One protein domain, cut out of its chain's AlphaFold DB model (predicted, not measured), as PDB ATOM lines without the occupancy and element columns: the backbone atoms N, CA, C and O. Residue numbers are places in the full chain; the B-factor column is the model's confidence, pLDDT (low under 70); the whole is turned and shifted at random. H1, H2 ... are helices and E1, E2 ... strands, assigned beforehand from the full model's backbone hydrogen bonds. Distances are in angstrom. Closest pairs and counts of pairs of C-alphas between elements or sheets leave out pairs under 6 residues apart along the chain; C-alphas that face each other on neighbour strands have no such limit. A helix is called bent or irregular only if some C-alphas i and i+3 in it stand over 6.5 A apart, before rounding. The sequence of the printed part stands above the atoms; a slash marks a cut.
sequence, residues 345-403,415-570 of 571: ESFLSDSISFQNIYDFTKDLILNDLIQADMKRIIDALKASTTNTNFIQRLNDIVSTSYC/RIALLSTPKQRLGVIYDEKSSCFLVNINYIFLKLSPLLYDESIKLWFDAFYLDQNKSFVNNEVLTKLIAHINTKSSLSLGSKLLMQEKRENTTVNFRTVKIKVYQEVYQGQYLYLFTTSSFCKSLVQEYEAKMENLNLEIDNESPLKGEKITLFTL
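This is residues 345 to 403 and 415 to 570 of the 571 residues of an uncharacterized protein of Sulfurospirillum cavolei (UniProt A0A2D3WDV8). A strongly twisted sheet of five strands, curled like part of a barrel, folds back on itself at its long bent strand E6, with H2 and H8 side by side over one face at the E1 and E2 end. H5 leads away from E2 into a group with H3, H6 and, farther out, H4, while the long helix H7 touches H1 and H2 and has the small hairpin of E3 and E4 near its first residues. The printed part has 215 residues with nine named helices and seven named strands, in the order H1 H2 H3 H4 E1 E2 H5 H6 H7 E3 E4 E5 E6 H8 E7 H9; the class is mixed. The five-stranded sheet has the order E1 E2 E6 E5 E7, antiparallel throughout. The whole is compact, with a radius of gyration of the C-alphas of 17.1 A and spans of 47 by 41 by 39 A.

H1, residues 345 to 351, only just touches residues 480 to 484 of H7, residues 475 to 492, with 3 pairs of C-alphas within 8 A, the closest Leu 348 and His 484 at 7.4 A. H2, residues 357 to 366, touches residues 485 to 492 of H7 at a steep tilt of 66 degrees, the closest C-alphas being Ile 357 and Ser 489, 6.5 A. H3, residues 371 to 383, and H4, residues 388 to 402, form a helical hairpin and only just touch, with 3 pairs of C-alphas within 8 A, the closest Lys 382 and Ile 391 at 5.8 A. E1, residues 428 to 431, and E2, residues 436 to 440, are a hairpin, with N 429 and O 438 at 2.9 A. H5, residues 441 to 451, only grazes the sheet with residues 441 to 444. It forms a helical hairpin with H6, residues 454 to 464, and the two only just touch, with 3 pairs of C-alphas within 8 A, the closest Ser 449 and Ile 457 at 5.9 A. Residues 376 to 381 of H3 touch H6 about perpendicular, at 79 degrees, the closest C-alphas being Ala 380 and Asp 454, 5.5 A. E3, residues 501 to 503, and E4, residues 506 to 508, are a hairpin, with N 503 and O 506 at 2.8 A. E4 runs on into E5, residues 511 to 517, which forms a hairpin with E6, residues 520 to 530; N 513 and O 524 are 2.9 A apart. E6 bends by 73 degrees at residue 525; its residues 526 to 530 pair with E2, with N 527 and O 439 at 2.8 A. H8, residues 534 to 547, and H2 are on the same face of the sheet, at heights of 9.5 A and 11.2 A, and touch at a shallow tilt of 25 degrees, the closest C-alphas being Leu 366 and Tyr 543, 5.9 A. E7, residues 552 to 554, is antiparallel to E5, with N 516 and O 553 at 2.8 A. E6, H8 and E7 make a split strand-helix-strand unit, two strands of one sheet joined through a helix, with E5 between them in the sheet, and its crossover is right-handed. This is a folded sheet, one sheet bent back on itself: E1 and E2 face E5 and E7, with E6 as the hinge. H9, residues 567 to 570, touches H5, the closest C-alphas being Asn 442 and Leu 567, 5.8 A. Every O i to N i+4 pair is within hydrogen-bond range in H2, H3 and H7, but 2 of 3 in H1, 10 of 11 in H4, 4 of 7 in H5 and in H6, and 9 of 10 in H8; H9 is too short for such a pair.

H1 begins at C-alpha 345, (14.616, -0.868, 2.128). H7 is 25.6 A from first to last C-alpha, H4 21.0 A, H8 20.5 A, E6 26.7 A and E5 18.9 A. H9 ends at C-alpha 570, (24.070, 2.177, 25.136).

The C-alphas farthest apart, those of Cys 403 and Glu 504, are 51.4 A apart. Residues 404 to 414 are not printed, and C-alphas 403 and 415 are 14.0 A apart across this cut. The link from E7 to H9 is long, with 12 residues. The mean pLDDT of the printed part is 76.0; 52 residues are under 70, among them residues 383 to 403, 415 to 423, 466 to 473 and 501 to 508.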
ATOM      1  N   GLU A 345      14.030  -1.283   3.407       85.69
ATOM      2  CA  GLU A 345      14.616  -0.868   2.128       85.69
ATOM      3  C   GLU A 345      14.235   0.578   1.770       85.69
ATOM      4  O   GLU A 345      15.111   1.344   1.374       85.69
ATOM      5  N   SER A 346      12.980   0.984   2.017       85.75
ATOM      6  CA  SER A 346      12.532   2.375   1.838       85.75
ATOM      7  C   SER A 346      13.138   3.316   2.880       85.75
ATOM      8  O   SER A 346      13.512   4.436   2.556       85.75
ATOM      9  N   PHE A 347      13.279   2.885   4.136       89.31
ATOM     10  CA  PHE A 347      13.954   3.720   5.126       89.31
ATOM     11  C   PHE A 347      15.441   3.890   4.789       89.31
ATOM     12  O   PHE A 347      15.978   4.987   4.918       89.31
ATOM     13  N   LEU A 348      16.124   2.829   4.346       88.00
ATOM     14  CA  LEU A 348      17.547   2.896   4.014       88.00
ATOM     15  C   LEU A 348      17.830   3.706   2.743       88.00
ATOM     16  O   LEU A 348      18.858   4.382   2.708       88.00
ATOM     17  N   SER A 349      16.960   3.699   1.723       85.50
ATOM     18  CA  SER A 349      17.128   4.581   0.552       85.50
ATOM     19  C   SER A 349      17.144   6.060   0.925       85.50
ATOM     20  O   SER A 349      17.928   6.819   0.348       85.50
ATOM     21  N   ASP A 350      16.325   6.427   1.906       86.00
ATOM     22  CA  ASP A 350      16.020   7.813   2.247       86.00
ATOM     23  C   ASP A 350      16.954   8.326   3.357       86.00
ATOM     24  O   ASP A 350      17.440   9.456   3.301       86.00
ATOM     25  N   SER A 351      17.283   7.470   4.334       83.88
ATOM     26  CA  SER A 351      18.247   7.773   5.402       83.88
ATOM     27  C   SER A 351      19.709   7.658   4.961       83.88
ATOM     28  O   SER A 351      20.529   8.452   5.418       83.88
ATOM     29  N   ILE A 352      20.053   6.718   4.069       86.31
ATOM     30  CA  ILE A 352      21.427   6.485   3.594       86.31
ATOM     31  C   ILE A 352      21.463   6.550   2.058       86.31
ATOM     32  O   ILE A 352      21.345   5.550   1.338       86.31
ATOM     33  N   SER A 353      21.660   7.762   1.549       85.06
ATOM     34  CA  SER A 353      21.839   8.070   0.132       85.06
ATOM     35  C   SER A 353      23.322   8.034  -0.270       85.06
ATOM     36  O   SER A 353      24.216   7.840   0.552       85.06
ATOM     37  N   PHE A 354      23.624   8.230  -1.560       79.19
ATOM     38  CA  PHE A 354      25.022   8.361  -2.001       79.19
ATOM     39  C   PHE A 354      25.658   9.699  -1.580       79.19
ATOM     40  O   PHE A 354      26.882   9.806  -1.569       79.19
ATOM     41  N   GLN A 355      24.838  10.703  -1.248       79.94
ATOM     42  CA  GLN A 355      25.285  12.049  -0.887       79.94
ATOM     43  C   GLN A 355      25.635  12.139   0.603       79.94
ATOM     44  O   GLN A 355      26.677  12.680   0.949       79.94
ATOM     45  N   ASN A 356      24.802  11.563   1.478       86.94
ATOM     46  CA  ASN A 356      24.955  11.694   2.932       86.94
ATOM     47  C   ASN A 356      25.752  10.555   3.601       86.94
ATOM     48  O   ASN A 356      26.047  10.649   4.786       86.94
ATOM     49  N   ILE A 357      26.136   9.493   2.879       88.25
ATOM     50  CA  ILE A 357      26.914   8.365   3.433       88.25
ATOM     51  C   ILE A 357      28.266   8.796   4.042       88.25
ATOM     52  O   ILE A 357      28.733   8.164   4.992       88.25
ATOM     53  N   TYR A 358      28.871   9.886   3.552       87.06
ATOM     54  CA  TYR A 358      30.046  10.514   4.172       87.06
ATOM     55  C   TYR A 358      29.706  11.047   5.573       87.06
ATOM     56  O   TYR A 358      30.302  10.613   6.560       87.06
ATOM     57  N   ASP A 359      28.696  11.916   5.671       87.62
ATOM     58  CA  ASP A 359      28.269  12.534   6.930       87.62
ATOM     59  C   ASP A 359      27.739  11.495   7.922       87.62
ATOM     60  O   ASP A 359      28.101  11.531   9.093       87.62
ATOM     61  N   PHE A 360      26.966  10.511   7.449       89.62
ATOM     62  CA  PHE A 360      26.500   9.376   8.247       89.62
ATOM     63  C   PHE A 360      27.670   8.585   8.842       89.62
ATOM     64  O   PHE A 360      27.660   8.277  10.030       89.62
ATOM     65  N   THR A 361      28.700   8.276   8.048       88.69
ATOM     66  CA  THR A 361      29.859   7.516   8.543       88.69
ATOM     67  C   THR A 361      30.700   8.346   9.518       88.69
ATOM     68  O   THR A 361      31.204   7.807  10.504       88.69
ATOM     69  N   LYS A 362      30.820   9.662   9.292       89.44
ATOM     70  CA  LYS A 362      31.502  10.577  10.217       89.44
ATOM     71  C   LYS A 362      30.732  10.733  11.536       89.44
ATOM     72  O   LYS A 362      31.343  10.636  12.597       89.44
ATOM     73  N   ASP A 363      29.412  10.907  11.488       88.50
ATOM     74  CA  ASP A 363      28.547  11.000  12.671       88.50
ATOM     75  C   ASP A 363      28.512   9.686  13.467       88.50
ATOM     76  O   ASP A 363      28.589   9.712  14.696       88.50
ATOM     77  N   LEU A 364      28.478   8.541  12.777       89.50
ATOM     78  CA  LEU A 364      28.538   7.208  13.377       89.50
ATOM     79  C   LEU A 364      29.830   6.986  14.178       89.50
ATOM     80  O   LEU A 364      29.766   6.373  15.238       89.50
ATOM     81  N   ILE A 365      30.981   7.468  13.694       88.00
ATOM     82  CA  ILE A 365      32.291   7.239  14.333       88.00
ATOM     83  C   ILE A 365      32.642   8.317  15.370       88.00
ATOM     84  O   ILE A 365      33.155   7.983  16.437       88.00
ATOM     85  N   LEU A 366      32.403   9.601  15.076       84.56
ATOM     86  CA  LEU A 366      32.916  10.712  15.891       84.56
ATOM     87  C   LEU A 366      31.887  11.335  16.833       84.56
ATOM     88  O   LEU A 366      32.263  11.797  17.912       84.56
ATOM     89  N   ASN A 367      30.606  11.353  16.470       82.94
ATOM     90  CA  ASN A 367      29.578  11.993  17.286       82.94
ATOM     91  C   ASN A 367      28.921  10.964  18.211       82.94
ATOM     92  O   ASN A 367      28.663   9.829  17.810       82.94
ATOM     93  N   ASP A 368      28.589  11.365  19.435       79.75
ATOM     94  CA  ASP A 368      27.743  10.552  20.316       79.75
ATOM     95  C   ASP A 368      26.257  10.754  19.952       79.75
ATOM     96  O   ASP A 368      25.922  11.400  18.951       79.75
ATOM     97  N   LEU A 369      25.341  10.191  20.740       75.94
ATOM     98  CA  LEU A 369      23.910  10.473  20.616       75.94
ATOM     99  C   LEU A 369      23.526  11.665  21.499       75.94
ATOM    100  O   LEU A 369      23.808  11.687  22.696       75.94
ATOM    101  N   ILE A 370      22.864  12.660  20.903       79.75
ATOM    102  CA  ILE A 370      22.431  13.875  21.601       79.75
ATOM    103  C   ILE A 370      21.411  13.491  22.685       79.75
ATOM    104  O   ILE A 370      20.478  12.737  22.417       79.75
ATOM    105  N   GLN A 371      21.533  14.050  23.896       72.75
ATOM    106  CA  GLN A 371      20.655  13.716  25.032       72.75
ATOM    107  C   GLN A 371      19.152  13.907  24.720       72.75
ATOM    108  O   GLN A 371      18.313  13.165  25.228       72.75
ATOM    109  N   ALA A 372      18.805  14.862  23.851       74.00
ATOM    110  CA  ALA A 372      17.439  15.060  23.365       74.00
ATOM    111  C   ALA A 372      16.948  13.912  22.457       74.00
ATOM    112  O   ALA A 372      15.824  13.446  22.631       74.00
ATOM    113  N   ASP A 373      17.788  13.423  21.538       81.12
ATOM    114  CA  ASP A 373      17.469  12.273  20.683       81.12
ATOM    115  C   ASP A 373      17.380  10.981  21.518       81.12
ATOM    116  O   ASP A 373      16.414  10.232  21.385       81.12
ATOM    117  N   MET A 374      18.318  10.772  22.454       78.00
ATOM    118  CA  MET A 374      18.284   9.682  23.448       78.00
ATOM    119  C   MET A 374      16.964   9.670  24.224       78.00
ATOM    120  O   MET A 374      16.286   8.644  24.289       78.00
ATOM    121  N   LYS A 375      16.565  10.822  24.781       76.25
ATOM    122  CA  LYS A 375      15.304  10.952  25.515       76.25
ATOM    123  C   LYS A 375      14.105  10.627  24.621       76.25
ATOM    124  O   LYS A 375      13.237   9.879  25.056       76.25
ATOM    125  N   ARG A 376      14.069  11.130  23.382       82.62
ATOM    126  CA  ARG A 376      12.973  10.867  22.435       82.62
ATOM    127  C   ARG A 376      12.823   9.371  22.139       82.62
ATOM    128  O   ARG A 376      11.714   8.851  22.188       82.62
ATOM    129  N   ILE A 377      13.939   8.666  21.932       81.94
ATOM    130  CA  ILE A 377      13.963   7.204  21.757       81.94
ATOM    131  C   ILE A 377      13.425   6.488  23.007       81.94
ATOM    132  O   ILE A 377      12.583   5.599  22.889       81.94
ATOM    133  N   ILE A 378      13.876   6.880  24.203       78.88
ATOM    134  CA  ILE A 378      13.434   6.284  25.473       78.88
ATOM    135  C   ILE A 378      11.935   6.515  25.707       78.88
ATOM    136  O   ILE A 378      11.223   5.574  26.060       78.88
ATOM    137  N   ASP A 379      11.441   7.734  25.498       76.94
ATOM    138  CA  ASP A 379      10.039   8.085  25.730       76.94
ATOM    139  C   ASP A 379       9.114   7.401  24.701       76.94
ATOM    140  O   ASP A 379       8.071   6.867  25.087       76.94
ATOM    141  N   ALA A 380       9.530   7.280  23.433       80.62
ATOM    142  CA  ALA A 380       8.820   6.498  22.414       80.62
ATOM    143  C   ALA A 380       8.754   4.997  22.766       80.62
ATOM    144  O   ALA A 380       7.695   4.370  22.660       80.62
ATOM    145  N   LEU A 381       9.859   4.415  23.250       77.19
ATOM    146  CA  LEU A 381       9.907   3.018  23.703       77.19
ATOM    147  C   LEU A 381       9.072   2.776  24.973       77.19
ATOM    148  O   LEU A 381       8.487   1.701  25.114       77.19
ATOM    149  N   LYS A 382       8.963   3.764  25.874       71.94
ATOM    150  CA  LYS A 382       8.073   3.710  27.051       71.94
ATOM    151  C   LYS A 382       6.601   3.770  26.655       71.94
ATOM    152  O   LYS A 382       5.839   2.898  27.057       71.94
ATOM    153  N   ALA A 383       6.210   4.768  25.862       69.69
ATOM    154  CA  ALA A 383       4.816   5.009  25.482       69.69
ATOM    155  C   ALA A 383       4.177   3.835  24.718       69.69
ATOM    156  O   ALA A 383       2.961   3.665  24.733       69.69
ATOM    157  N   SER A 384       5.001   3.014  24.065       59.03
ATOM    158  CA  SER A 384       4.574   1.916  23.197       59.03
ATOM    159  C   SER A 384       4.781   0.509  23.792       59.03
ATOM    160  O   SER A 384       4.561  -0.493  23.099       59.03
ATOM    161  N   THR A 385       5.165   0.412  25.072       61.56
ATOM    162  CA  THR A 385       5.433  -0.854  25.776       61.56
ATOM    163  C   THR A 385       4.586  -0.987  27.041       61.56
ATOM    164  O   THR A 385       4.569  -0.096  27.876       61.56
ATOM    165  N   THR A 386       3.926  -2.135  27.227       53.72
ATOM    166  CA  THR A 386       3.117  -2.454  28.426       53.72
ATOM    167  C   THR A 386       3.860  -3.288  29.479       53.72
ATOM    168  O   THR A 386       3.347  -3.514  30.573       53.72
ATOM    169  N   ASN A 387       5.072  -3.759  29.172       55.41
ATOM    170  CA  ASN A 387       5.890  -4.578  30.066       55.41
ATOM    171  C   ASN A 387       6.487  -3.724  31.200       55.41
ATOM    172  O   ASN A 387       7.453  -2.988  30.996       55.41
ATOM    173  N   THR A 388       5.944  -3.855  32.411       53.44
ATOM    174  CA  THR A 388       6.366  -3.094  33.600       53.44
ATOM    175  C   THR A 388       7.857  -3.229  33.915       53.44
ATOM    176  O   THR A 388       8.491  -2.230  34.236       53.44
ATOM    177  N   ASN A 389       8.456  -4.411  33.731       54.84
ATOM    178  CA  ASN A 389       9.892  -4.627  33.961       54.84
ATOM    179  C   ASN A 389      10.776  -3.886  32.938       54.84
ATOM    180  O   ASN A 389      11.888  -3.468  33.257       54.84
ATOM    181  N   PHE A 390      10.286  -3.714  31.707       55.69
ATOM    182  CA  PHE A 390      10.954  -2.950  30.647       55.69
ATOM    183  C   PHE A 390      10.847  -1.441  30.921       55.69
ATOM    184  O   PHE A 390      11.850  -0.730  30.885       55.69
ATOM    185  N   ILE A 391       9.646  -0.970  31.286       56.59
ATOM    186  CA  ILE A 391       9.393   0.421  31.693       56.59
ATOM    187  C   ILE A 391      10.249   0.791  32.913       56.59
ATOM    188  O   ILE A 391      10.845   1.865  32.932       56.59
ATOM    189  N   GLN A 392      10.348  -0.095  33.909       52.34
ATOM    190  CA  GLN A 392      11.118   0.149  35.127       52.34
ATOM    191  C   GLN A 392      12.618   0.293  34.828       52.34
ATOM    192  O   GLN A 392      13.192   1.310  35.197       52.34
ATOM    193  N   ARG A 393      13.213  -0.599  34.020       58.03
ATOM    194  CA  ARG A 393      14.607  -0.438  33.551       58.03
ATOM    195  C   ARG A 393      14.837   0.884  32.806       58.03
ATOM    196  O   ARG A 393      15.839   1.552  33.040       58.03
ATOM    197  N   LEU A 394      13.900   1.305  31.949       58.00
ATOM    198  CA  LEU A 394      13.968   2.612  31.276       58.00
ATOM    199  C   LEU A 394      13.719   3.808  32.218       58.00
ATOM    200  O   LEU A 394      14.031   4.948  31.863       58.00
ATOM    201  N   ASN A 395      13.146   3.598  33.402       54.31
ATOM    202  CA  ASN A 395      13.041   4.618  34.446       54.31
ATOM    203  C   ASN A 395      14.313   4.681  35.303       54.31
ATOM    204  O   ASN A 395      14.725   5.784  35.658       54.31
ATOM    205  N   ASP A 396      14.977   3.554  35.556       56.69
ATOM    206  CA  ASP A 396      16.257   3.495  36.272       56.69
ATOM    207  C   ASP A 396      17.380   4.198  35.475       56.69
ATOM    208  O   ASP A 396      18.134   5.009  36.025       56.69
ATOM    209  N   ILE A 397      17.426   3.986  34.150       57.38
ATOM    210  CA  ILE A 397      18.339   4.688  33.221       57.38
ATOM    211  C   ILE A 397      18.099   6.206  33.254       57.38
ATOM    212  O   ILE A 397      19.024   6.993  33.460       57.38
ATOM    213  N   VAL A 398      16.840   6.650  33.143       53.75
ATOM    214  CA  VAL A 398      16.522   8.087  33.227       53.75
ATOM    215  C   VAL A 398      16.887   8.657  34.605       53.75
ATOM    216  O   VAL A 398      17.519   9.711  34.676       53.75
ATOM    217  N   SER A 399      16.573   7.956  35.696       44.00
ATOM    218  CA  SER A 399      16.833   8.420  37.069       44.00
ATOM    219  C   SER A 399      18.327   8.609  37.345       44.00
ATOM    220  O   SER A 399      18.733   9.640  37.883       44.00
ATOM    221  N   THR A 400      19.163   7.660  36.914       47.66
ATOM    222  CA  THR A 400      20.625   7.764  37.055       47.66
ATOM    223  C   THR A 400      21.216   8.913  36.235       47.66
ATOM    224  O   THR A 400      22.131   9.578  36.719       47.66
ATOM    225  N   SER A 401      20.653   9.240  35.066       41.28
ATOM    226  CA  SER A 401      21.124  10.374  34.252       41.28
ATOM    227  C   SER A 401      20.818  11.767  34.840       41.28
ATOM    228  O   SER A 401      21.549  12.722  34.567       41.28
ATOM    229  N   TYR A 402      19.763  11.913  35.658       37.00
ATOM    230  CA  TYR A 402      19.338  13.215  36.200       37.00
ATOM    231  C   TYR A 402      19.924  13.560  37.581       37.00
ATOM    232  O   TYR A 402      20.112  14.743  37.878       37.00
ATOM    233  N   CYS A 403      20.289  12.572  38.404       32.34
ATOM    234  CA  CYS A 403      20.751  12.762  39.792       32.34
ATOM    235  C   CYS A 403      22.087  13.522  39.980       32.34
ATOM    236  O   CYS A 403      22.584  13.615  41.103       32.34
ATOM    237  N   ARG A 415      31.586  19.367  31.775       28.23
ATOM    238  CA  ARG A 415      30.516  18.394  31.518       28.23
ATOM    239  C   ARG A 415      30.268  18.139  30.037       28.23
ATOM    240  O   ARG A 415      29.888  17.027  29.696       28.23
ATOM    241  N   ILE A 416      30.572  19.083  29.144       30.92
ATOM    242  CA  ILE A 416      30.543  18.832  27.690       30.92
ATOM    243  C   ILE A 416      31.552  17.732  27.297       30.92
ATOM    244  O   ILE A 416      31.251  16.919  26.428       30.92
ATOM    245  N   ALA A 417      32.689  17.617  27.994       31.05
ATOM    246  CA  ALA A 417      33.653  16.523  27.805       31.05
ATOM    247  C   ALA A 417      33.259  15.195  28.502       31.05
ATOM    248  O   ALA A 417      33.869  14.159  28.236       31.05
ATOM    249  N   LEU A 418      32.249  15.217  29.379       30.91
ATOM    250  CA  LEU A 418      31.825  14.108  30.252       30.91
ATOM    251  C   LEU A 418      30.406  13.580  29.958       30.91
ATOM    252  O   LEU A 418      29.977  12.612  30.580       30.91
ATOM    253  N   LEU A 419      29.673  14.193  29.022       32.88
ATOM    254  CA  LEU A 419      28.275  13.854  28.712       32.88
ATOM    255  C   LEU A 419      28.095  12.606  27.832       32.88
ATOM    256  O   LEU A 419      26.988  12.079  27.760       32.88
ATOM    257  N   SER A 420      29.165  12.096  27.218       43.94
ATOM    258  CA  SER A 420      29.183  10.725  26.698       43.94
ATOM    259  C   SER A 420      29.308   9.755  27.876       43.94
ATOM    260  O   SER A 420      30.336   9.782  28.564       43.94
ATOM    261  N   THR A 421      28.341   8.865  28.106       57.00
ATOM    262  CA  THR A 421      28.552   7.813  29.117       57.00
ATOM    263  C   THR A 421      29.704   6.901  28.663       57.00
ATOM    264  O   THR A 421      29.863   6.663  27.459       57.00
ATOM    265  N   PRO A 422      30.527   6.340  29.571       60.88
ATOM    266  CA  PRO A 422      31.592   5.420  29.162       60.88
ATOM    267  C   PRO A 422      31.034   4.179  28.447       60.88
ATOM    268  O   PRO A 422      31.728   3.593  27.619       60.88
ATOM    269  N   LYS A 423      29.761   3.823  28.693       69.88
ATOM    270  CA  LYS A 423      29.074   2.739  27.985       69.88
ATOM    271  C   LYS A 423      28.635   3.121  26.558       69.88
ATOM    272  O   LYS A 423      28.759   2.281  25.675       69.88
ATOM    273  N   GLN A 424      28.258   4.374  26.261       71.12
ATOM    274  CA  GLN A 424      28.054   4.829  24.867       71.12
ATOM    275  C   GLN A 424      29.318   4.661  24.010       71.12
ATOM    276  O   GLN A 424      29.225   4.286  22.842       71.12
ATOM    277  N   ARG A 425      30.506   4.851  24.601       76.25
ATOM    278  CA  ARG A 425      31.804   4.631  23.935       76.25
ATOM    279  C   ARG A 425      32.134   3.149  23.686       76.25
ATOM    280  O   ARG A 425      33.128   2.855  23.036       76.25
ATOM    281  N   LEU A 426      31.281   2.210  24.110       82.94
ATOM    282  CA  LEU A 426      31.290   0.831  23.606       82.94
ATOM    283  C   LEU A 426      30.622   0.704  22.222       82.94
ATOM    284  O   LEU A 426      30.707  -0.354  21.596       82.94
ATOM    285  N   GLY A 427      29.932   1.747  21.746       84.81
ATOM    286  CA  GLY A 427      29.229   1.778  20.463       84.81
ATOM    287  C   GLY A 427      30.155   1.777  19.244       84.81
ATOM    288  O   GLY A 427      29.854   1.106  18.257       84.81
ATOM    289  N   VAL A 428      31.302   2.456  19.333       89.31
ATOM    290  CA  VAL A 428      32.400   2.410  18.354       89.31
ATOM    291  C   VAL A 428      33.718   2.350  19.107       89.31
ATOM    292  O   VAL A 428      33.929   3.134  20.026       89.31
ATOM    293  N   ILE A 429      34.593   1.427  18.709       88.75
ATOM    294  CA  ILE A 429      35.919   1.222  19.299       88.75
ATOM    295  C   ILE A 429      36.934   1.097  18.165       88.75
ATOM    296  O   ILE A 429      36.691   0.368  17.208       88.75
ATOM    297  N   TYR A 430      38.076   1.776  18.254       87.81
ATOM    298  CA  TYR A 430      39.186   1.567  17.324       87.81
ATOM    299  C   TYR A 430      40.083   0.419  17.813       87.81
ATOM    300  O   TYR A 430      40.519   0.423  18.962       87.81
ATOM    301  N   ASP A 431      40.348  -0.560  16.949       84.94
ATOM    302  CA  ASP A 431      41.340  -1.614  17.166       84.94
ATOM    303  C   ASP A 431      42.600  -1.299  16.351       84.94
ATOM    304  O   ASP A 431      42.631  -1.516  15.135       84.94
ATOM    305  N   GLU A 432      43.641  -0.812  17.032       80.00
ATOM    306  CA  GLU A 432      44.969  -0.543  16.464       80.00
ATOM    307  C   GLU A 432      45.566  -1.812  15.822       80.00
ATOM    308  O   GLU A 432      46.081  -1.756  14.703       80.00
ATOM    309  N   LYS A 433      45.421  -2.980  16.475       80.12
ATOM    310  CA  LYS A 433      46.015  -4.258  16.032       80.12
ATOM    311  C   LYS A 433      45.421  -4.731  14.707       80.12
ATOM    312  O   LYS A 433      46.144  -5.242  13.857       80.12
ATOM    313  N   SER A 434      44.109  -4.557  14.533       75.00
ATOM    314  CA  SER A 434      43.396  -4.911  13.296       75.00
ATOM    315  C   SER A 434      43.281  -3.749  12.301       75.00
ATOM    316  O   SER A 434      42.752  -3.951  11.207       75.00
ATOM    317  N   SER A 435      43.727  -2.538  12.668       81.81
ATOM    318  CA  SER A 435      43.532  -1.290  11.908       81.81
ATOM    319  C   SER A 435      42.085  -1.125  11.414       81.81
ATOM    320  O   SER A 435      41.799  -1.029  10.216       81.81
ATOM    321  N   CYS A 436      41.131  -1.151  12.348       87.88
ATOM    322  CA  CYS A 436      39.706  -1.062  12.027       87.88
ATOM    323  C   CYS A 436      38.886  -0.409  13.145       87.88
ATOM    324  O   CYS A 436      39.245  -0.481  14.318       87.88
ATOM    325  N   PHE A 437      37.747   0.178  12.786       89.81
ATOM    326  CA  PHE A 437      36.707   0.524  13.747       89.81
ATOM    327  C   PHE A 437      35.769  -0.671  13.934       89.81
ATOM    328  O   PHE A 437      35.136  -1.142  12.989       89.81
ATOM    329  N   LEU A 438      35.651  -1.142  15.168       89.94
ATOM    330  CA  LEU A 438      34.628  -2.073  15.609       89.94
ATOM    331  C   LEU A 438      33.367  -1.273  15.947       89.94
ATOM    332  O   LEU A 438      33.322  -0.566  16.952       89.94
ATOM    333  N   VAL A 439      32.326  -1.398  15.124       91.25
ATOM    334  CA  VAL A 439      31.035  -0.714  15.319       91.25
ATOM    335  C   VAL A 439      30.012  -1.698  15.885       91.25
ATOM    336  O   VAL A 439      29.728  -2.727  15.269       91.25
ATOM    337  N   ASN A 440      29.454  -1.410  17.062       90.12
ATOM    338  CA  ASN A 440      28.460  -2.260  17.714       90.12
ATOM    339  C   ASN A 440      27.137  -2.226  16.935       90.12
ATOM    340  O   ASN A 440      26.634  -1.149  16.610       90.12
ATOM    341  N   ILE A 441      26.529  -3.387  16.673       88.19
ATOM    342  CA  ILE A 441      25.315  -3.452  15.840       88.19
ATOM    343  C   ILE A 441      24.159  -2.644  16.462       88.19
ATOM    344  O   ILE A 441      23.456  -1.924  15.755       88.19
ATOM    345  N   ASN A 442      23.996  -2.697  17.790       86.31
ATOM    346  CA  ASN A 442      22.939  -1.957  18.488       86.31
ATOM    347  C   ASN A 442      23.127  -0.432  18.350       86.31
ATOM    348  O   ASN A 442      22.146   0.307  18.281       86.31
ATOM    349  N   TYR A 443      24.379   0.035  18.268       88.94
ATOM    350  CA  TYR A 443      24.703   1.455  18.119       88.94
ATOM    351  C   TYR A 443      24.310   1.997  16.738       88.94
ATOM    352  O   TYR A 443      23.827   3.119  16.642       88.94
ATOM    353  N   ILE A 444      24.413   1.184  15.678       89.25
ATOM    354  CA  ILE A 444      23.973   1.562  14.323       89.25
ATOM    355  C   ILE A 444      22.461   1.835  14.301       89.25
ATOM    356  O   ILE A 444      22.022   2.840  13.746       89.25
ATOM    357  N   PHE A 445      21.655   0.983  14.944       86.75
ATOM    358  CA  PHE A 445      20.204   1.190  15.007       86.75
ATOM    359  C   PHE A 445      19.806   2.373  15.892       86.75
ATOM    360  O   PHE A 445      18.863   3.083  15.544       86.75
ATOM    361  N   LEU A 446      20.545   2.615  16.982       87.06
ATOM    362  CA  LEU A 446      20.402   3.811  17.819       87.06
ATOM    363  C   LEU A 446      20.830   5.101  17.106       87.06
ATOM    364  O   LEU A 446      20.283   6.155  17.402       87.06
ATOM    365  N   LYS A 447      21.780   5.042  16.165       88.00
ATOM    366  CA  LYS A 447      22.189   6.183  15.328       88.00
ATOM    367  C   LYS A 447      21.213   6.495  14.194       88.00
ATOM    368  O   LYS A 447      21.165   7.635  13.743       88.00
ATOM    369  N   LEU A 448      20.417   5.519  13.761       89.31
ATOM    370  CA  LEU A 448      19.399   5.696  12.718       89.31
ATOM    371  C   LEU A 448      18.016   6.088  13.266       89.31
ATOM    372  O   LEU A 448      17.306   6.845  12.608       89.31
ATOM    373  N   SER A 449      17.633   5.658  14.475       87.56
ATOM    374  CA  SER A 449      16.326   6.005  15.057       87.56
ATOM    375  C   SER A 449      16.052   7.511  15.292       87.56
ATOM    376  O   SER A 449      14.885   7.890  15.193       87.56
ATOM    377  N   PRO A 450      17.037   8.418  15.492       86.88
ATOM    378  CA  PRO A 450      16.804   9.866  15.533       86.88
ATOM    379  C   PRO A 450      16.217  10.453  14.244       86.88
ATOM    380  O   PRO A 450      15.659  11.552  14.290       86.88
ATOM    381  N   LEU A 451      16.323   9.739  13.118       88.12
ATOM    382  CA  LEU A 451      15.756  10.133  11.825       88.12
ATOM    383  C   LEU A 451      14.260   9.802  11.696       88.12
ATOM    384  O   LEU A 451      13.643  10.232  10.730       88.12
ATOM    385  N   LEU A 452      13.671   9.046  12.628       88.94
ATOM    386  CA  LEU A 452      12.290   8.556  12.544       88.94
ATOM    387  C   LEU A 452      11.288   9.411  13.327       88.94
ATOM    388  O   LEU A 452      11.628   9.999  14.355       88.94
ATOM    389  N   TYR A 453      10.027   9.405  12.895       88.88
ATOM    390  CA  TYR A 453       8.904   9.799  13.752       88.88
ATOM    391  C   TYR A 453       8.771   8.862  14.963       88.88
ATOM    392  O   TYR A 453       9.057   7.671  14.866       88.88
ATOM    393  N   ASP A 454       8.286   9.375  16.092       85.38
ATOM    394  CA  ASP A 454       8.294   8.644  17.371       85.38
ATOM    395  C   ASP A 454       7.445   7.361  17.331       85.38
ATOM    396  O   ASP A 454       7.849   6.324  17.857       85.38
ATOM    397  N   GLU A 455       6.329   7.385  16.598       84.56
ATOM    398  CA  GLU A 455       5.490   6.212  16.304       84.56
ATOM    399  C   GLU A 455       6.247   5.139  15.493       84.56
ATOM    400  O   GLU A 455       6.079   3.938  15.708       84.56
ATOM    401  N   SER A 456       7.144   5.569  14.598       88.38
ATOM    402  CA  SER A 456       7.997   4.697  13.783       88.38
ATOM    403  C   SER A 456       9.198   4.122  14.544       88.38
ATOM    404  O   SER A 456       9.704   3.073  14.148       88.38
ATOM    405  N   ILE A 457       9.654   4.745  15.643       86.19
ATOM    406  CA  ILE A 457      10.824   4.272  16.416       86.19
ATOM    407  C   ILE A 457      10.606   2.851  16.958       86.19
ATOM    408  O   ILE A 457      11.538   2.045  16.947       86.19
ATOM    409  N   LYS A 458       9.384   2.496  17.385       83.12
ATOM    410  CA  LYS A 458       9.082   1.115  17.794       83.12
ATOM    411  C   LYS A 458       9.083   0.150  16.609       83.12
ATOM    412  O   LYS A 458       9.735  -0.886  16.687       83.12
ATOM    413  N   LEU A 459       8.380   0.489  15.524       84.62
ATOM    414  CA  LEU A 459       8.275  -0.370  14.334       84.62
ATOM    415  C   LEU A 459       9.654  -0.665  13.723       84.62
ATOM    416  O   LEU A 459       9.899  -1.779  13.263       84.62
ATOM    417  N   TRP A 460      10.563   0.312  13.794       87.25
ATOM    418  CA  TRP A 460      11.990   0.142  13.544       87.25
ATOM    419  C   TRP A 460      12.575  -0.945  14.451       87.25
ATOM    420  O   TRP A 460      12.925  -2.008  13.951       87.25
ATOM    421  N   PHE A 461      12.635  -0.745  15.772       83.69
ATOM    422  CA  PHE A 461      13.295  -1.699  16.676       83.69
ATOM    423  C   PHE A 461      12.687  -3.114  16.674       83.69
ATOM    424  O   PHE A 461      13.448  -4.086  16.676       83.69
ATOM    425  N   ASP A 462      11.362  -3.255  16.590       79.94
ATOM    426  CA  ASP A 462      10.697  -4.564  16.499       79.94
ATOM    427  C   ASP A 462      11.054  -5.315  15.193       79.94
ATOM    428  O   ASP A 462      11.070  -6.546  15.174       79.94
ATOM    429  N   ALA A 463      11.437  -4.616  14.112       78.69
ATOM    430  CA  ALA A 463      11.921  -5.251  12.879       78.69
ATOM    431  C   ALA A 463      13.358  -5.818  12.989       78.69
ATOM    432  O   ALA A 463      13.728  -6.706  12.213       78.69
ATOM    433  N   PHE A 464      14.168  -5.349  13.949       78.00
ATOM    434  CA  PHE A 464      15.520  -5.877  14.204       78.00
ATOM    435  C   PHE A 464      15.542  -6.948  15.296       78.00
ATOM    436  O   PHE A 464      16.328  -7.895  15.197       78.00
ATOM    437  N   TYR A 465      14.692  -6.822  16.320       76.12
ATOM    438  CA  TYR A 465      14.666  -7.711  17.482       76.12
ATOM    439  C   TYR A 465      13.489  -8.697  17.428       76.12
ATOM    440  O   TYR A 465      12.433  -8.466  18.005       76.12
ATOM    441  N   LEU A 466      13.722  -9.864  16.811       60.88
ATOM    442  CA  LEU A 466      12.766 -10.990  16.742       60.88
ATOM    443  C   LEU A 466      12.304 -11.520  18.119       60.88
ATOM    444  O   LEU A 466      11.316 -12.243  18.209       60.88
ATOM    445  N   ASP A 467      13.041 -11.207  19.185       58.12
ATOM    446  CA  ASP A 467      12.660 -11.416  20.582       58.12
ATOM    447  C   ASP A 467      13.376 -10.354  21.421       58.12
ATOM    448  O   ASP A 467      14.606 -10.352  21.496       58.12
ATOM    449  N   GLN A 468      12.619  -9.469  22.074       50.41
ATOM    450  CA  GLN A 468      13.150  -8.357  22.873       50.41
ATOM    451  C   GLN A 468      14.028  -8.811  24.063       50.41
ATOM    452  O   GLN A 468      14.775  -8.009  24.621       50.41
ATOM    453  N   ASN A 469      13.987 -10.095  24.448       47.88
ATOM    454  CA  ASN A 469      14.840 -10.677  25.491       47.88
ATOM    455  C   ASN A 469      16.153 -11.265  24.944       47.88
ATOM    456  O   ASN A 469      17.049 -11.610  25.721       47.88
ATOM    457  N   LYS A 470      16.293 -11.411  23.619       50.69
ATOM    458  CA  LYS A 470      17.500 -11.942  22.978       50.69
ATOM    459  C   LYS A 470      18.369 -10.797  22.462       50.69
ATOM    460  O   LYS A 470      17.954  -9.994  21.638       50.69
ATOM    461  N   SER A 471      19.636 -10.790  22.874       53.06
ATOM    462  CA  SER A 471      20.679  -9.884  22.368       53.06
ATOM    463  C   SER A 471      21.144 -10.261  20.947       53.06
ATOM    464  O   SER A 471      22.345 -10.381  20.709       53.06
ATOM    465  N   PHE A 472      20.214 -10.583  20.046       59.62
ATOM    466  CA  PHE A 472      20.495 -11.114  18.715       59.62
ATOM    467  C   PHE A 472      19.635 -10.398  17.675       59.62
ATOM    468  O   PHE A 472      18.413 -10.531  17.651       59.62
ATOM    469  N   VAL A 473      20.307  -9.641  16.819       69.62
ATOM    470  CA  VAL A 473      19.716  -8.891  15.710       69.62
ATOM    471  C   VAL A 473      19.352  -9.847  14.575       69.62
ATOM    472  O   VAL A 473      20.112 -10.770  14.279       69.62
ATOM    473  N   ASN A 474      18.224  -9.620  13.898       75.81
ATOM    474  CA  ASN A 474      17.862 -10.370  12.698       75.81
ATOM    475  C   ASN A 474      18.980 -10.271  11.636       75.81
ATOM    476  O   ASN A 474      19.250  -9.212  11.068       75.81
ATOM    477  N   ASN A 475      19.631 -11.403  11.366       77.69
ATOM    478  CA  ASN A 475      20.815 -11.462  10.517       77.69
ATOM    479  C   ASN A 475      20.508 -11.243   9.020       77.69
ATOM    480  O   ASN A 475      21.388 -10.801   8.284       77.69
ATOM    481  N   GLU A 476      19.280 -11.493   8.556       79.88
ATOM    482  CA  GLU A 476      18.858 -11.150   7.187       79.88
ATOM    483  C   GLU A 476      18.732  -9.627   7.030       79.88
ATOM    484  O   GLU A 476      19.281  -9.028   6.105       79.88
ATOM    485  N   VAL A 477      18.080  -8.987   7.997       82.31
ATOM    486  CA  VAL A 477      17.921  -7.530   8.072       82.31
ATOM    487  C   VAL A 477      19.285  -6.832   8.187       82.31
ATOM    488  O   VAL A 477      19.554  -5.864   7.475       82.31
ATOM    489  N   LEU A 478      20.201  -7.381   8.992       84.88
ATOM    490  CA  LEU A 478      21.591  -6.925   9.074       84.88
ATOM    491  C   LEU A 478      22.358  -7.122   7.751       84.88
ATOM    492  O   LEU A 478      23.096  -6.230   7.333       84.88
ATOM    493  N   THR A 479      22.151  -8.253   7.063       85.38
ATOM    494  CA  THR A 479      22.718  -8.525   5.726       85.38
ATOM    495  C   THR A 479      22.293  -7.439   4.730       85.38
ATOM    496  O   THR A 479      23.142  -6.917   4.006       85.38
ATOM    497  N   LYS A 480      21.005  -7.065   4.720       86.50
ATOM    498  CA  LYS A 480      20.445  -6.015   3.850       86.50
ATOM    499  C   LYS A 480      21.015  -4.630   4.171       86.50
ATOM    500  O   LYS A 480      21.458  -3.938   3.256       86.50
ATOM    501  N   LEU A 481      21.095  -4.253   5.451       88.88
ATOM    502  CA  LEU A 481      21.674  -2.967   5.867       88.88
ATOM    503  C   LEU A 481      23.151  -2.833   5.462       88.88
ATOM    504  O   LEU A 481      23.548  -1.811   4.901       88.88
ATOM    505  N   ILE A 482      23.961  -3.872   5.685       89.50
ATOM    506  CA  ILE A 482      25.386  -3.873   5.319       89.50
ATOM    507  C   ILE A 482      25.563  -3.834   3.799       89.50
ATOM    508  O   ILE A 482      26.409  -3.089   3.302       89.50
ATOM    509  N   ALA A 483      24.751  -4.587   3.048       89.38
ATOM    510  CA  ALA A 483      24.768  -4.557   1.589       89.38
ATOM    511  C   ALA A 483      24.415  -3.164   1.039       89.38
ATOM    512  O   ALA A 483      25.081  -2.689   0.116       89.38
ATOM    513  N   HIS A 484      23.433  -2.476   1.632       90.81
ATOM    514  CA  HIS A 484      23.059  -1.112   1.250       90.81
ATOM    515  C   HIS A 484      24.180  -0.109   1.538       90.81
ATOM    516  O   HIS A 484      24.628   0.570   0.613       90.81
ATOM    517  N   ILE A 485      24.699  -0.072   2.774       90.38
ATOM    518  CA  ILE A 485      25.811   0.812   3.170       90.38
ATOM    519  C   ILE A 485      27.017   0.613   2.248       90.38
ATOM    520  O   ILE A 485      27.521   1.583   1.686       90.38
ATOM    521  N   ASN A 486      27.435  -0.636   2.020       90.00
ATOM    522  CA  ASN A 486      28.564  -0.948   1.144       90.00
ATOM    523  C   ASN A 486      28.312  -0.605  -0.329       90.00
ATOM    524  O   ASN A 486      29.255  -0.269  -1.042       90.00
ATOM    525  N   THR A 487      27.064  -0.674  -0.799       90.06
ATOM    526  CA  THR A 487      26.710  -0.247  -2.161       90.06
ATOM    527  C   THR A 487      26.816   1.272  -2.288       90.06
ATOM    528  O   THR A 487      27.444   1.758  -3.225       90.06
ATOM    529  N   LYS A 488      26.277   2.041  -1.328       89.69
ATOM    530  CA  LYS A 488      26.388   3.511  -1.340       89.69
ATOM    531  C   LYS A 488      27.839   3.968  -1.170       89.69
ATOM    532  O   LYS A 488      28.290   4.815  -1.936       89.69
ATOM    533  N   SER A 489      28.590   3.374  -0.240       87.06
ATOM    534  CA  SER A 489      29.990   3.742   0.009       87.06
ATOM    535  C   SER A 489      30.912   3.381  -1.156       87.06
ATOM    536  O   SER A 489      31.819   4.144  -1.475       87.06
ATOM    537  N   SER A 490      30.668   2.259  -1.844       85.94
ATOM    538  CA  SER A 490      31.461   1.886  -3.019       85.94
ATOM    539  C   SER A 490      31.259   2.846  -4.195       85.94
ATOM    540  O   SER A 490      32.146   2.932  -5.041       85.94
ATOM    541  N   LEU A 491      30.128   3.561  -4.248       84.00
ATOM    542  CA  LEU A 491      29.818   4.550  -5.285       84.00
ATOM    543  C   LEU A 491      30.345   5.958  -4.956       84.00
ATOM    544  O   LEU A 491      30.736   6.672  -5.872       84.00
ATOM    545  N   SER A 492      30.371   6.365  -3.682       83.94
ATOM    546  CA  SER A 492      30.776   7.726  -3.275       83.94
ATOM    547  C   SER A 492      32.188   7.831  -2.682       83.94
ATOM    548  O   SER A 492      32.856   8.843  -2.870       83.94
ATOM    549  N   LEU A 493      32.659   6.790  -1.990       81.25
ATOM    550  CA  LEU A 493      33.973   6.714  -1.332       81.25
ATOM    551  C   LEU A 493      34.930   5.736  -2.043       81.25
ATOM    552  O   LEU A 493      36.006   5.430  -1.525       81.25
ATOM    553  N   GLY A 494      34.513   5.175  -3.184       78.19
ATOM    554  CA  GLY A 494      35.284   4.214  -3.981       78.19
ATOM    555  C   GLY A 494      35.610   2.889  -3.275       78.19
ATOM    556  O   GLY A 494      36.454   2.135  -3.752       78.19
ATOM    557  N   SER A 495      34.995   2.600  -2.122       82.06
ATOM    558  CA  SER A 495      35.316   1.421  -1.310       82.06
ATOM    559  C   SER A 495      34.136   0.933  -0.467       82.06
ATOM    560  O   SER A 495      33.258   1.701  -0.068       82.06
ATOM    561  N   LYS A 496      34.117  -0.370  -0.172       85.62
ATOM    562  CA  LYS A 496      33.219  -0.963   0.827       85.62
ATOM    563  C   LYS A 496      33.766  -0.655   2.220       85.62
ATOM    564  O   LYS A 496      34.938  -0.918   2.474       85.62
ATOM    565  N   LEU A 497      32.927  -0.110   3.095       85.50
ATOM    566  CA  LEU A 497      33.310   0.258   4.460       85.50
ATOM    567  C   LEU A 497      33.269  -0.940   5.412       85.50
ATOM    568  O   LEU A 497      34.197  -1.138   6.192       85.50
ATOM    569  N   LEU A 498      32.190  -1.727   5.349       87.44
ATOM    570  CA  LEU A 498      31.865  -2.774   6.315       87.44
ATOM    571  C   LEU A 498      32.245  -4.165   5.791       87.44
ATOM    572  O   LEU A 498      31.925  -4.525   4.656       87.44
ATOM    573  N   MET A 499      32.877  -4.980   6.634       82.00
ATOM    574  CA  MET A 499      33.167  -6.382   6.328       82.00
ATOM    575  C   MET A 499      31.883  -7.216   6.207       82.00
ATOM    576  O   MET A 499      30.904  -6.980   6.912       82.00
ATOM    577  N   GLN A 500      31.913  -8.238   5.349       75.56
ATOM    578  CA  GLN A 500      30.841  -9.224   5.242       75.56
ATOM    579  C   GLN A 500      31.415 -10.625   4.965       75.56
ATOM    580  O   GLN A 500      31.793 -10.924   3.833       75.56
ATOM    581  N   GLU A 501      31.493 -11.493   5.982       66.31
ATOM    582  CA  GLU A 501      31.912 -12.894   5.796       66.31
ATOM    583  C   GLU A 501      30.744 -13.746   5.262       66.31
ATOM    584  O   GLU A 501      29.667 -13.808   5.862       66.31
ATOM    585  N   LYS A 502      30.979 -14.470   4.161       65.38
ATOM    586  CA  LYS A 502      30.149 -15.603   3.726       65.38
ATOM    587  C   LYS A 502      30.864 -16.902   4.094       65.38
ATOM    588  O   LYS A 502      31.988 -17.117   3.653       65.38
ATOM    589  N   ARG A 503      30.210 -17.770   4.869       59.84
ATOM    590  CA  ARG A 503      30.689 -19.112   5.228       59.84
ATOM    591  C   ARG A 503      29.723 -20.163   4.701       59.84
ATOM    592  O   ARG A 503      28.689 -20.396   5.323       59.84
ATOM    593  N   GLU A 504      30.088 -20.763   3.569       51.16
ATOM    594  CA  GLU A 504      29.527 -21.977   2.940       51.16
ATOM    595  C   GLU A 504      28.018 -21.963   2.615       51.16
ATOM    596  O   GLU A 504      27.668 -22.110   1.451       51.16
ATOM    597  N   ASN A 505      27.132 -21.717   3.584       55.72
ATOM    598  CA  ASN A 505      25.698 -21.450   3.380       55.72
ATOM    599  C   ASN A 505      25.122 -20.329   4.282       55.72
ATOM    600  O   ASN A 505      23.913 -20.114   4.299       55.72
ATOM    601  N   THR A 506      25.949 -19.590   5.033       56.94
ATOM    602  CA  THR A 506      25.492 -18.513   5.941       56.94
ATOM    603  C   THR A 506      26.329 -17.236   5.818       56.94
ATOM    604  O   THR A 506      27.550 -17.283   5.670       56.94
ATOM    605  N   THR A 507      25.686 -16.067   5.895       63.28
ATOM    606  CA  THR A 507      26.362 -14.776   6.105       63.28
ATOM    607  C   THR A 507      26.592 -14.564   7.599       63.28
ATOM    608  O   THR A 507      25.637 -14.413   8.357       63.28
ATOM    609  N   VAL A 508      27.847 -14.525   8.046       64.56
ATOM    610  CA  VAL A 508      28.196 -14.176   9.432       64.56
ATOM    611  C   VAL A 508      28.694 -12.737   9.415       64.56
ATOM    612  O   VAL A 508      29.872 -12.456   9.228       64.56
ATOM    613  N   ASN A 509      27.751 -11.803   9.523       70.88
ATOM    614  CA  ASN A 509      28.022 -10.384   9.288       70.88
ATOM    615  C   ASN A 509      28.817  -9.702  10.419       70.88
ATOM    616  O   ASN A 509      29.373  -8.629  10.212       70.88
ATOM    617  N   PHE A 510      28.858 -10.301  11.610       78.50
ATOM    618  CA  PHE A 510      29.450  -9.730  12.818       78.50
ATOM    619  C   PHE A 510      30.363 -10.733  13.521       78.50
ATOM    620  O   PHE A 510      30.192 -11.945  13.381       78.50
ATOM    621  N   ARG A 511      31.277 -10.239  14.360       81.75
ATOM    622  CA  ARG A 511      31.962 -11.072  15.360       81.75
ATOM    623  C   ARG A 511      31.560 -10.647  16.766       81.75
ATOM    624  O   ARG A 511      31.187  -9.500  17.006       81.75
ATOM    625  N   THR A 512      31.624 -11.590  17.698       84.75
ATOM    626  CA  THR A 512      31.447 -11.310  19.124       84.75
ATOM    627  C   THR A 512      32.799 -10.907  19.698       84.75
ATOM    628  O   THR A 512      33.753 -11.669  19.563       84.75
ATOM    629  N   VAL A 513      32.877  -9.733  20.320       86.12
ATOM    630  CA  VAL A 513      34.116  -9.162  20.867       86.12
ATOM    631  C   VAL A 513      33.929  -8.897  22.356       86.12
ATOM    632  O   VAL A 513      32.865  -8.429  22.777       86.12
ATOM    633  N   LYS A 514      34.956  -9.202  23.151       87.19
ATOM    634  CA  LYS A 514      35.049  -8.790  24.553       87.19
ATOM    635  C   LYS A 514      35.885  -7.520  24.672       87.19
ATOM    636  O   LYS A 514      36.976  -7.439  24.112       87.19
ATOM    637  N   ILE A 515      35.378  -6.551  25.426       86.00
ATOM    638  CA  ILE A 515      36.046  -5.278  25.700       86.00
ATOM    639  C   ILE A 515      36.101  -5.066  27.203       86.00
ATOM    640  O   ILE A 515      35.090  -5.164  27.892       86.00
ATOM    641  N   LYS A 516      37.284  -4.751  27.702       82.25
ATOM    642  CA  LYS A 516      37.567  -4.439  29.092       82.25
ATOM    643  C   LYS A 516      37.665  -2.923  29.249       82.25
ATOM    644  O   LYS A 516      38.394  -2.262  28.509       82.25
ATOM    645  N   VAL A 517      36.905  -2.385  30.198       79.44
ATOM    646  CA  VAL A 517      36.810  -0.954  30.510       79.44
ATOM    647  C   VAL A 517      37.098  -0.788  31.997       79.44
ATOM    648  O   VAL A 517      36.294  -1.165  32.847       79.44
ATOM    649  N   TYR A 518      38.283  -0.267  32.317       75.50
ATOM    650  CA  TYR A 518      38.843  -0.239  33.673       75.50
ATOM    651  C   TYR A 518      38.894  -1.632  34.343       75.50
ATOM    652  O   TYR A 518      39.876  -2.353  34.173       75.50
ATOM    653  N   GLN A 519      37.858  -2.007  35.102       72.88
ATOM    654  CA  GLN A 519      37.730  -3.295  35.805       72.88
ATOM    655  C   GLN A 519      36.572  -4.161  35.277       72.88
ATOM    656  O   GLN A 519      36.490  -5.342  35.608       72.88
ATOM    657  N   GLU A 520      35.683  -3.599  34.459       79.31
ATOM    658  CA  GLU A 520      34.511  -4.290  33.925       79.31
ATOM    659  C   GLU A 520      34.839  -4.920  32.568       79.31
ATOM    660  O   GLU A 520      35.509  -4.311  31.733       79.31
ATOM    661  N   VAL A 521      34.344  -6.135  32.322       83.25
ATOM    662  CA  VAL A 521      34.418  -6.782  31.006       83.25
ATOM    663  C   VAL A 521      33.027  -6.793  30.397       83.25
ATOM    664  O   VAL A 521      32.075  -7.272  31.007       83.25
ATOM    665  N   TYR A 522      32.928  -6.309  29.168       85.31
ATOM    666  CA  TYR A 522      31.734  -6.275  28.340       85.31
ATOM    667  C   TYR A 522      31.878  -7.235  27.160       85.31
ATOM    668  O   TYR A 522      32.984  -7.517  26.703       85.31
ATOM    669  N   GLN A 523      30.761  -7.735  26.640       87.06
ATOM    670  CA  GLN A 523      30.714  -8.633  25.490       87.06
ATOM    671  C   GLN A 523      29.623  -8.175  24.516       87.06
ATOM    672  O   GLN A 523      28.435  -8.229  24.834       87.06
ATOM    673  N   GLY A 524      30.014  -7.737  23.319       85.62
ATOM    674  CA  GLY A 524      29.097  -7.227  22.292       85.62
ATOM    675  C   GLY A 524      29.274  -7.894  20.934       85.62
ATOM    676  O   GLY A 524      30.195  -8.681  20.721       85.62
ATOM    677  N   GLN A 525      28.373  -7.569  20.009       87.06
ATOM    678  CA  GLN A 525      28.442  -7.979  18.607       87.06
ATOM    679  C   GLN A 525      28.851  -6.770  17.759       87.06
ATOM    680  O   GLN A 525      28.231  -5.710  17.861       87.06
ATOM    681  N   TYR A 526      29.891  -6.935  16.943       89.06
ATOM    682  CA  TYR A 526      30.561  -5.848  16.232       89.06
ATOM    683  C   TYR A 526      30.725  -6.142  14.740       89.06
ATOM    684  O   TYR A 526      31.050  -7.265  14.340       89.06
ATOM    685  N   LEU A 527      30.535  -5.100  13.933       89.81
ATOM    686  CA  LEU A 527      30.924  -5.041  12.529       89.81
ATOM    687  C   LEU A 527      32.330  -4.447  12.418       89.81
ATOM    688  O   LEU A 527      32.672  -3.525  13.157       89.81
ATOM    689  N   TYR A 528      33.119  -4.940  11.466       87.25
ATOM    690  CA  TYR A 528      34.426  -4.372  11.138       87.25
ATOM    691  C   TYR A 528      34.250  -3.300  10.066       87.25
ATOM    692  O   TYR A 528      33.795  -3.610   8.965       87.25
ATOM    693  N   LEU A 529      34.630  -2.065  10.379       88.12
ATOM    694  CA  LEU A 529      34.711  -0.945   9.449       88.12
ATOM    695  C   LEU A 529      36.196  -0.646   9.193       88.12
ATOM    696  O   LEU A 529      36.919  -0.201  10.086       88.12
ATOM    697  N   PHE A 530      36.682  -0.957   7.993       79.62
ATOM    698  CA  PHE A 530      38.119  -0.937   7.702       79.62
ATOM    699  C   PHE A 530      38.658   0.478   7.464       79.62
ATOM    700  O   PHE A 530      38.112   1.236   6.662       79.62
ATOM    701  N   THR A 531      39.811   0.807   8.056       78.12
ATOM    702  CA  THR A 531      40.509   2.085   7.811       78.12
ATOM    703  C   THR A 531      41.402   2.032   6.565       78.12
ATOM    704  O   THR A 531      42.396   2.742   6.451       78.12
ATOM    705  N   THR A 532      41.062   1.194   5.583       69.50
ATOM    706  CA  THR A 532      41.798   1.093   4.312       69.50
ATOM    707  C   THR A 532      41.562   2.308   3.413       69.50
ATOM    708  O   THR A 532      42.500   2.752   2.746       69.50
ATOM    709  N   SER A 533      40.353   2.883   3.432       72.00
ATOM    710  CA  SER A 533      40.010   4.106   2.695       72.00
ATOM    711  C   SER A 533      40.689   5.346   3.296       72.00
ATOM    712  O   SER A 533      40.876   5.445   4.509       72.00
ATOM    713  N   SER A 534      41.043   6.324   2.460       75.94
ATOM    714  CA  SER A 534      41.658   7.588   2.904       75.94
ATOM    715  C   SER A 534      40.769   8.367   3.880       75.94
ATOM    716  O   SER A 534      41.265   8.895   4.871       75.94
ATOM    717  N   PHE A 535      39.457   8.369   3.641       83.56
ATOM    718  CA  PHE A 535      38.451   8.965   4.518       83.56
ATOM    719  C   PHE A 535      38.445   8.334   5.917       83.56
ATOM    720  O   PHE A 535      38.527   9.043   6.921       83.56
ATOM    721  N   CYS A 536      38.422   7.002   6.011       81.75
ATOM    722  CA  CYS A 536      38.429   6.339   7.312       81.75
ATOM    723  C   CYS A 536      39.759   6.533   8.057       81.75
ATOM    724  O   CYS A 536      39.746   6.547   9.282       81.75
ATOM    725  N   LYS A 537      40.881   6.766   7.356       82.81
ATOM    726  CA  LYS A 537      42.163   7.142   7.987       82.81
ATOM    727  C   LYS A 537      42.134   8.531   8.623       82.81
ATOM    728  O   LYS A 537      42.647   8.676   9.726       82.81
ATOM    729  N   SER A 538      41.510   9.534   7.995       85.00
ATOM    730  CA  SER A 538      41.342  10.845   8.650       85.00
ATOM    731  C   SER A 538      40.445  10.762   9.890       85.00
ATOM    732  O   SER A 538      40.735  11.412  10.891       85.00
ATOM    733  N   LEU A 539      39.422   9.896   9.875       87.38
ATOM    734  CA  LEU A 539      38.566   9.681  11.047       87.38
ATOM    735  C   LEU A 539      39.300   9.027  12.230       87.38
ATOM    736  O   LEU A 539      38.894   9.267  13.361       87.38
ATOM    737  N   VAL A 540      40.375   8.252  12.015       86.50
ATOM    738  CA  VAL A 540      41.202   7.711  13.119       86.50
ATOM    739  C   VAL A 540      41.810   8.843  13.942       86.50
ATOM    740  O   VAL A 540      41.637   8.864  15.154       86.50
ATOM    741  N   GLN A 541      42.425   9.833  13.291       82.25
ATOM    742  CA  GLN A 541      43.070  10.955  13.984       82.25
ATOM    743  C   GLN A 541      42.061  11.825  14.751       82.25
ATOM    744  O   GLN A 541      42.327  12.243  15.878       82.25
ATOM    745  N   GLU A 542      40.879  12.065  14.174       85.31
ATOM    746  CA  GLU A 542      39.787  12.768  14.863       85.31
ATOM    747  C   GLU A 542      39.219  11.955  16.046       85.31
ATOM    748  O   GLU A 542      38.855  12.524  17.077       85.31
ATOM    749  N   TYR A 543      39.163  10.625  15.925       85.38
ATOM    750  CA  TYR A 543      38.653   9.721  16.958       85.38
ATOM    751  C   TYR A 543      39.636   9.558  18.129       85.38
ATOM    752  O   TYR A 543      39.234   9.658  19.287       85.38
ATOM    753  N   GLU A 544      40.926   9.354  17.852       82.06
ATOM    754  CA  GLU A 544      41.978   9.217  18.869       82.06
ATOM    755  C   GLU A 544      42.065  10.475  19.746       82.06
ATOM    756  O   GLU A 544      42.078  10.372  20.974       82.06
ATOM    757  N   ALA A 545      41.982  11.665  19.139       79.31
ATOM    758  CA  ALA A 545      41.917  12.937  19.860       79.31
ATOM    759  C   ALA A 545      40.687  13.057  20.789       79.31
ATOM    760  O   ALA A 545      40.759  13.709  21.830       79.31
ATOM    761  N   LYS A 546      39.565  12.398  20.465       74.94
ATOM    762  CA  LYS A 546      38.366  12.327  21.325       74.94
ATOM    763  C   LYS A 546      38.506  11.301  22.467       74.94
ATOM    764  O   LYS A 546      37.762  11.358  23.456       74.94
ATOM    765  N   MET A 547      39.433  10.351  22.341       70.94
ATOM    766  CA  MET A 547      39.577   9.188  23.225       70.94
ATOM    767  C   MET A 547      40.813   9.220  24.143       70.94
ATOM    768  O   MET A 547      40.962   8.301  24.944       70.94
ATOM    769  N   GLU A 548      41.627  10.289  24.120       59.72
ATOM    770  CA  GLU A 548      42.913  10.460  24.850       59.72
ATOM    771  C   GLU A 548      42.888  10.121  26.369       59.72
ATOM    772  O   GLU A 548      43.938   9.958  26.984       59.72
ATOM    773  N   ASN A 549      41.707   9.984  26.992       59.12
ATOM    774  CA  ASN A 549      41.520   9.760  28.434       59.12
ATOM    775  C   ASN A 549      40.859   8.409  28.822       59.12
ATOM    776  O   ASN A 549      40.481   8.238  29.983       59.12
ATOM    777  N   LEU A 550      40.677   7.454  27.897       64.94
ATOM    778  CA  LEU A 550      39.976   6.183  28.166       64.94
ATOM    779  C   LEU A 550      40.789   4.933  27.805       64.94
ATOM    780  O   LEU A 550      41.088   4.673  26.643       64.94
ATOM    781  N   ASN A 551      41.036   4.094  28.813       65.44
ATOM    782  CA  ASN A 551      41.641   2.775  28.642       65.44
ATOM    783  C   ASN A 551      40.563   1.749  28.246       65.44
ATOM    784  O   ASN A 551      39.922   1.148  29.113       65.44
ATOM    785  N   LEU A 552      40.378   1.564  26.937       76.19
ATOM    786  CA  LEU A 552      39.597   0.476  26.344       76.19
ATOM    787  C   LEU A 552      40.561  -0.618  25.857       76.19
ATOM    788  O   LEU A 552      41.451  -0.340  25.059       76.19
ATOM    789  N   GLU A 553      40.384  -1.857  26.314       79.38
ATOM    790  CA  GLU A 553      41.225  -2.996  25.920       79.38
ATOM    791  C   GLU A 553      40.372  -4.111  25.297       79.38
ATOM    792  O   GLU A 553      39.365  -4.527  25.867       79.38
ATOM    793  N   ILE A 554      40.769  -4.617  24.128       82.31
ATOM    794  CA  ILE A 554      40.100  -5.751  23.472       82.31
ATOM    795  C   ILE A 554      40.718  -7.050  24.003       82.31
ATOM    796  O   ILE A 554      41.804  -7.452  23.584       82.31
ATOM    797  N   ASP A 555      40.006  -7.694  24.927       78.25
ATOM    798  CA  ASP A 555      40.440  -8.883  25.670       78.25
ATOM    799  C   ASP A 555      39.510 -10.073  25.370       78.25
ATOM    800  O   ASP A 555      38.653 -10.463  26.166       78.25
ATOM    801  N   ASN A 556      39.660 -10.643  24.170       76.81
ATOM    802  CA  ASN A 556      38.886 -11.811  23.732       76.81
ATOM    803  C   ASN A 556      39.282 -13.112  24.457       76.81
ATOM    804  O   ASN A 556      38.482 -14.048  24.490       76.81
ATOM    805  N   GLU A 557      40.482 -13.165  25.040       73.50
ATOM    806  CA  GLU A 557      41.044 -14.349  25.706       73.50
ATOM    807  C   GLU A 557      40.635 -14.445  27.184       73.50
ATOM    808  O   GLU A 557      40.664 -15.534  27.757       73.50
ATOM    809  N   SER A 558      40.175 -13.338  27.782       72.06
ATOM    810  CA  SER A 558      39.700 -13.247  29.165       72.06
ATOM    811  C   SER A 558      38.836 -14.444  29.585       72.06
ATOM    812  O   SER A 558      37.809 -14.705  28.945       72.06
ATOM    813  N   PRO A 559      39.132 -15.136  30.702       69.19
ATOM    814  CA  PRO A 559      38.264 -16.195  31.225       69.19
ATOM    815  C   PRO A 559      36.947 -15.642  31.801       69.19
ATOM    816  O   PRO A 559      35.986 -16.387  32.000       69.19
ATOM    817  N   LEU A 560      36.876 -14.329  32.051       74.75
ATOM    818  CA  LEU A 560      35.687 -13.644  32.548       74.75
ATOM    819  C   LEU A 560      34.537 -13.694  31.527       74.75
ATOM    820  O   LEU A 560      34.724 -13.507  30.318       74.75
ATOM    821  N   LYS A 561      33.315 -13.921  32.021       75.44
ATOM    822  CA  LYS A 561      32.077 -13.721  31.254       75.44
ATOM    823  C   LYS A 561      31.731 -12.235  31.307       75.44
ATOM    824  O   LYS A 561      31.493 -11.723  32.395       75.44
ATOM    825  N   GLY A 562      31.720 -11.563  30.158       77.44
ATOM    826  CA  GLY A 562      31.426 -10.132  30.103       77.44
ATOM    827  C   GLY A 562      29.933  -9.811  30.244       77.44
ATOM    828  O   GLY A 562      29.081 -10.619  29.863       77.44
ATOM    829  N   GLU A 563      29.615  -8.614  30.742       81.75
ATOM    830  CA  GLU A 563      28.271  -8.032  30.669       81.75
ATOM    831  C   GLU A 563      27.864  -7.917  29.192       81.75
ATOM    832  O   GLU A 563      28.603  -7.369  28.371       81.75
ATOM    833  N   LYS A 564      26.698  -8.452  28.817       81.50
ATOM    834  CA  LYS A 564      26.243  -8.376  27.425       81.50
ATOM    835  C   LYS A 564      25.886  -6.939  27.062       81.50
ATOM    836  O   LYS A 564      24.983  -6.369  27.663       81.50
ATOM    837  N   ILE A 565      26.510  -6.405  26.015       80.25
ATOM    838  CA  ILE A 565      26.145  -5.097  25.468       80.25
ATOM    839  C   ILE A 565      24.809  -5.237  24.733       80.25
ATOM    840  O   ILE A 565      24.709  -5.903  23.700       80.25
ATOM    841  N   THR A 566      23.780  -4.605  25.284       77.19
ATOM    842  CA  THR A 566      22.414  -4.547  24.749       77.19
ATOM    843  C   THR A 566      22.047  -3.114  24.361       77.19
ATOM    844  O   THR A 566      22.830  -2.191  24.581       77.19
ATOM    845  N   LEU A 567      20.838  -2.906  23.829       75.69
ATOM    846  CA  LEU A 567      20.275  -1.568  23.614       75.69
ATOM    847  C   LEU A 567      20.318  -0.720  24.906       75.69
ATOM    848  O   LEU A 567      20.784   0.414  24.882       75.69
ATOM    849  N   PHE A 568      19.946  -1.313  26.048       71.94
ATOM    850  CA  PHE A 568      19.977  -0.698  27.388       71.94
ATOM    851  C   PHE A 568      21.381  -0.470  27.968       71.94
ATOM    852  O   PHE A 568      21.508   0.089  29.049       71.94
ATOM    853  N   THR A 569      22.429  -0.968  27.311       73.12
ATOM    854  CA  THR A 569      23.820  -0.705  27.708       73.12
ATOM    855  C   THR A 569      24.355   0.552  27.009       73.12
ATOM    856  O   THR A 569      25.387   1.076  27.408       73.12
ATOM    857  N   LEU A 570      23.677   1.023  25.955       73.88
ATOM    858  CA  LEU A 570      24.070   2.177  25.136       73.88
ATOM    859  C   LEU A 570      23.119   3.383  25.298       73.88
ATOM    860  O   LEU A 570      23.525   4.509  25.000       73.88
TER     861      LEU A 570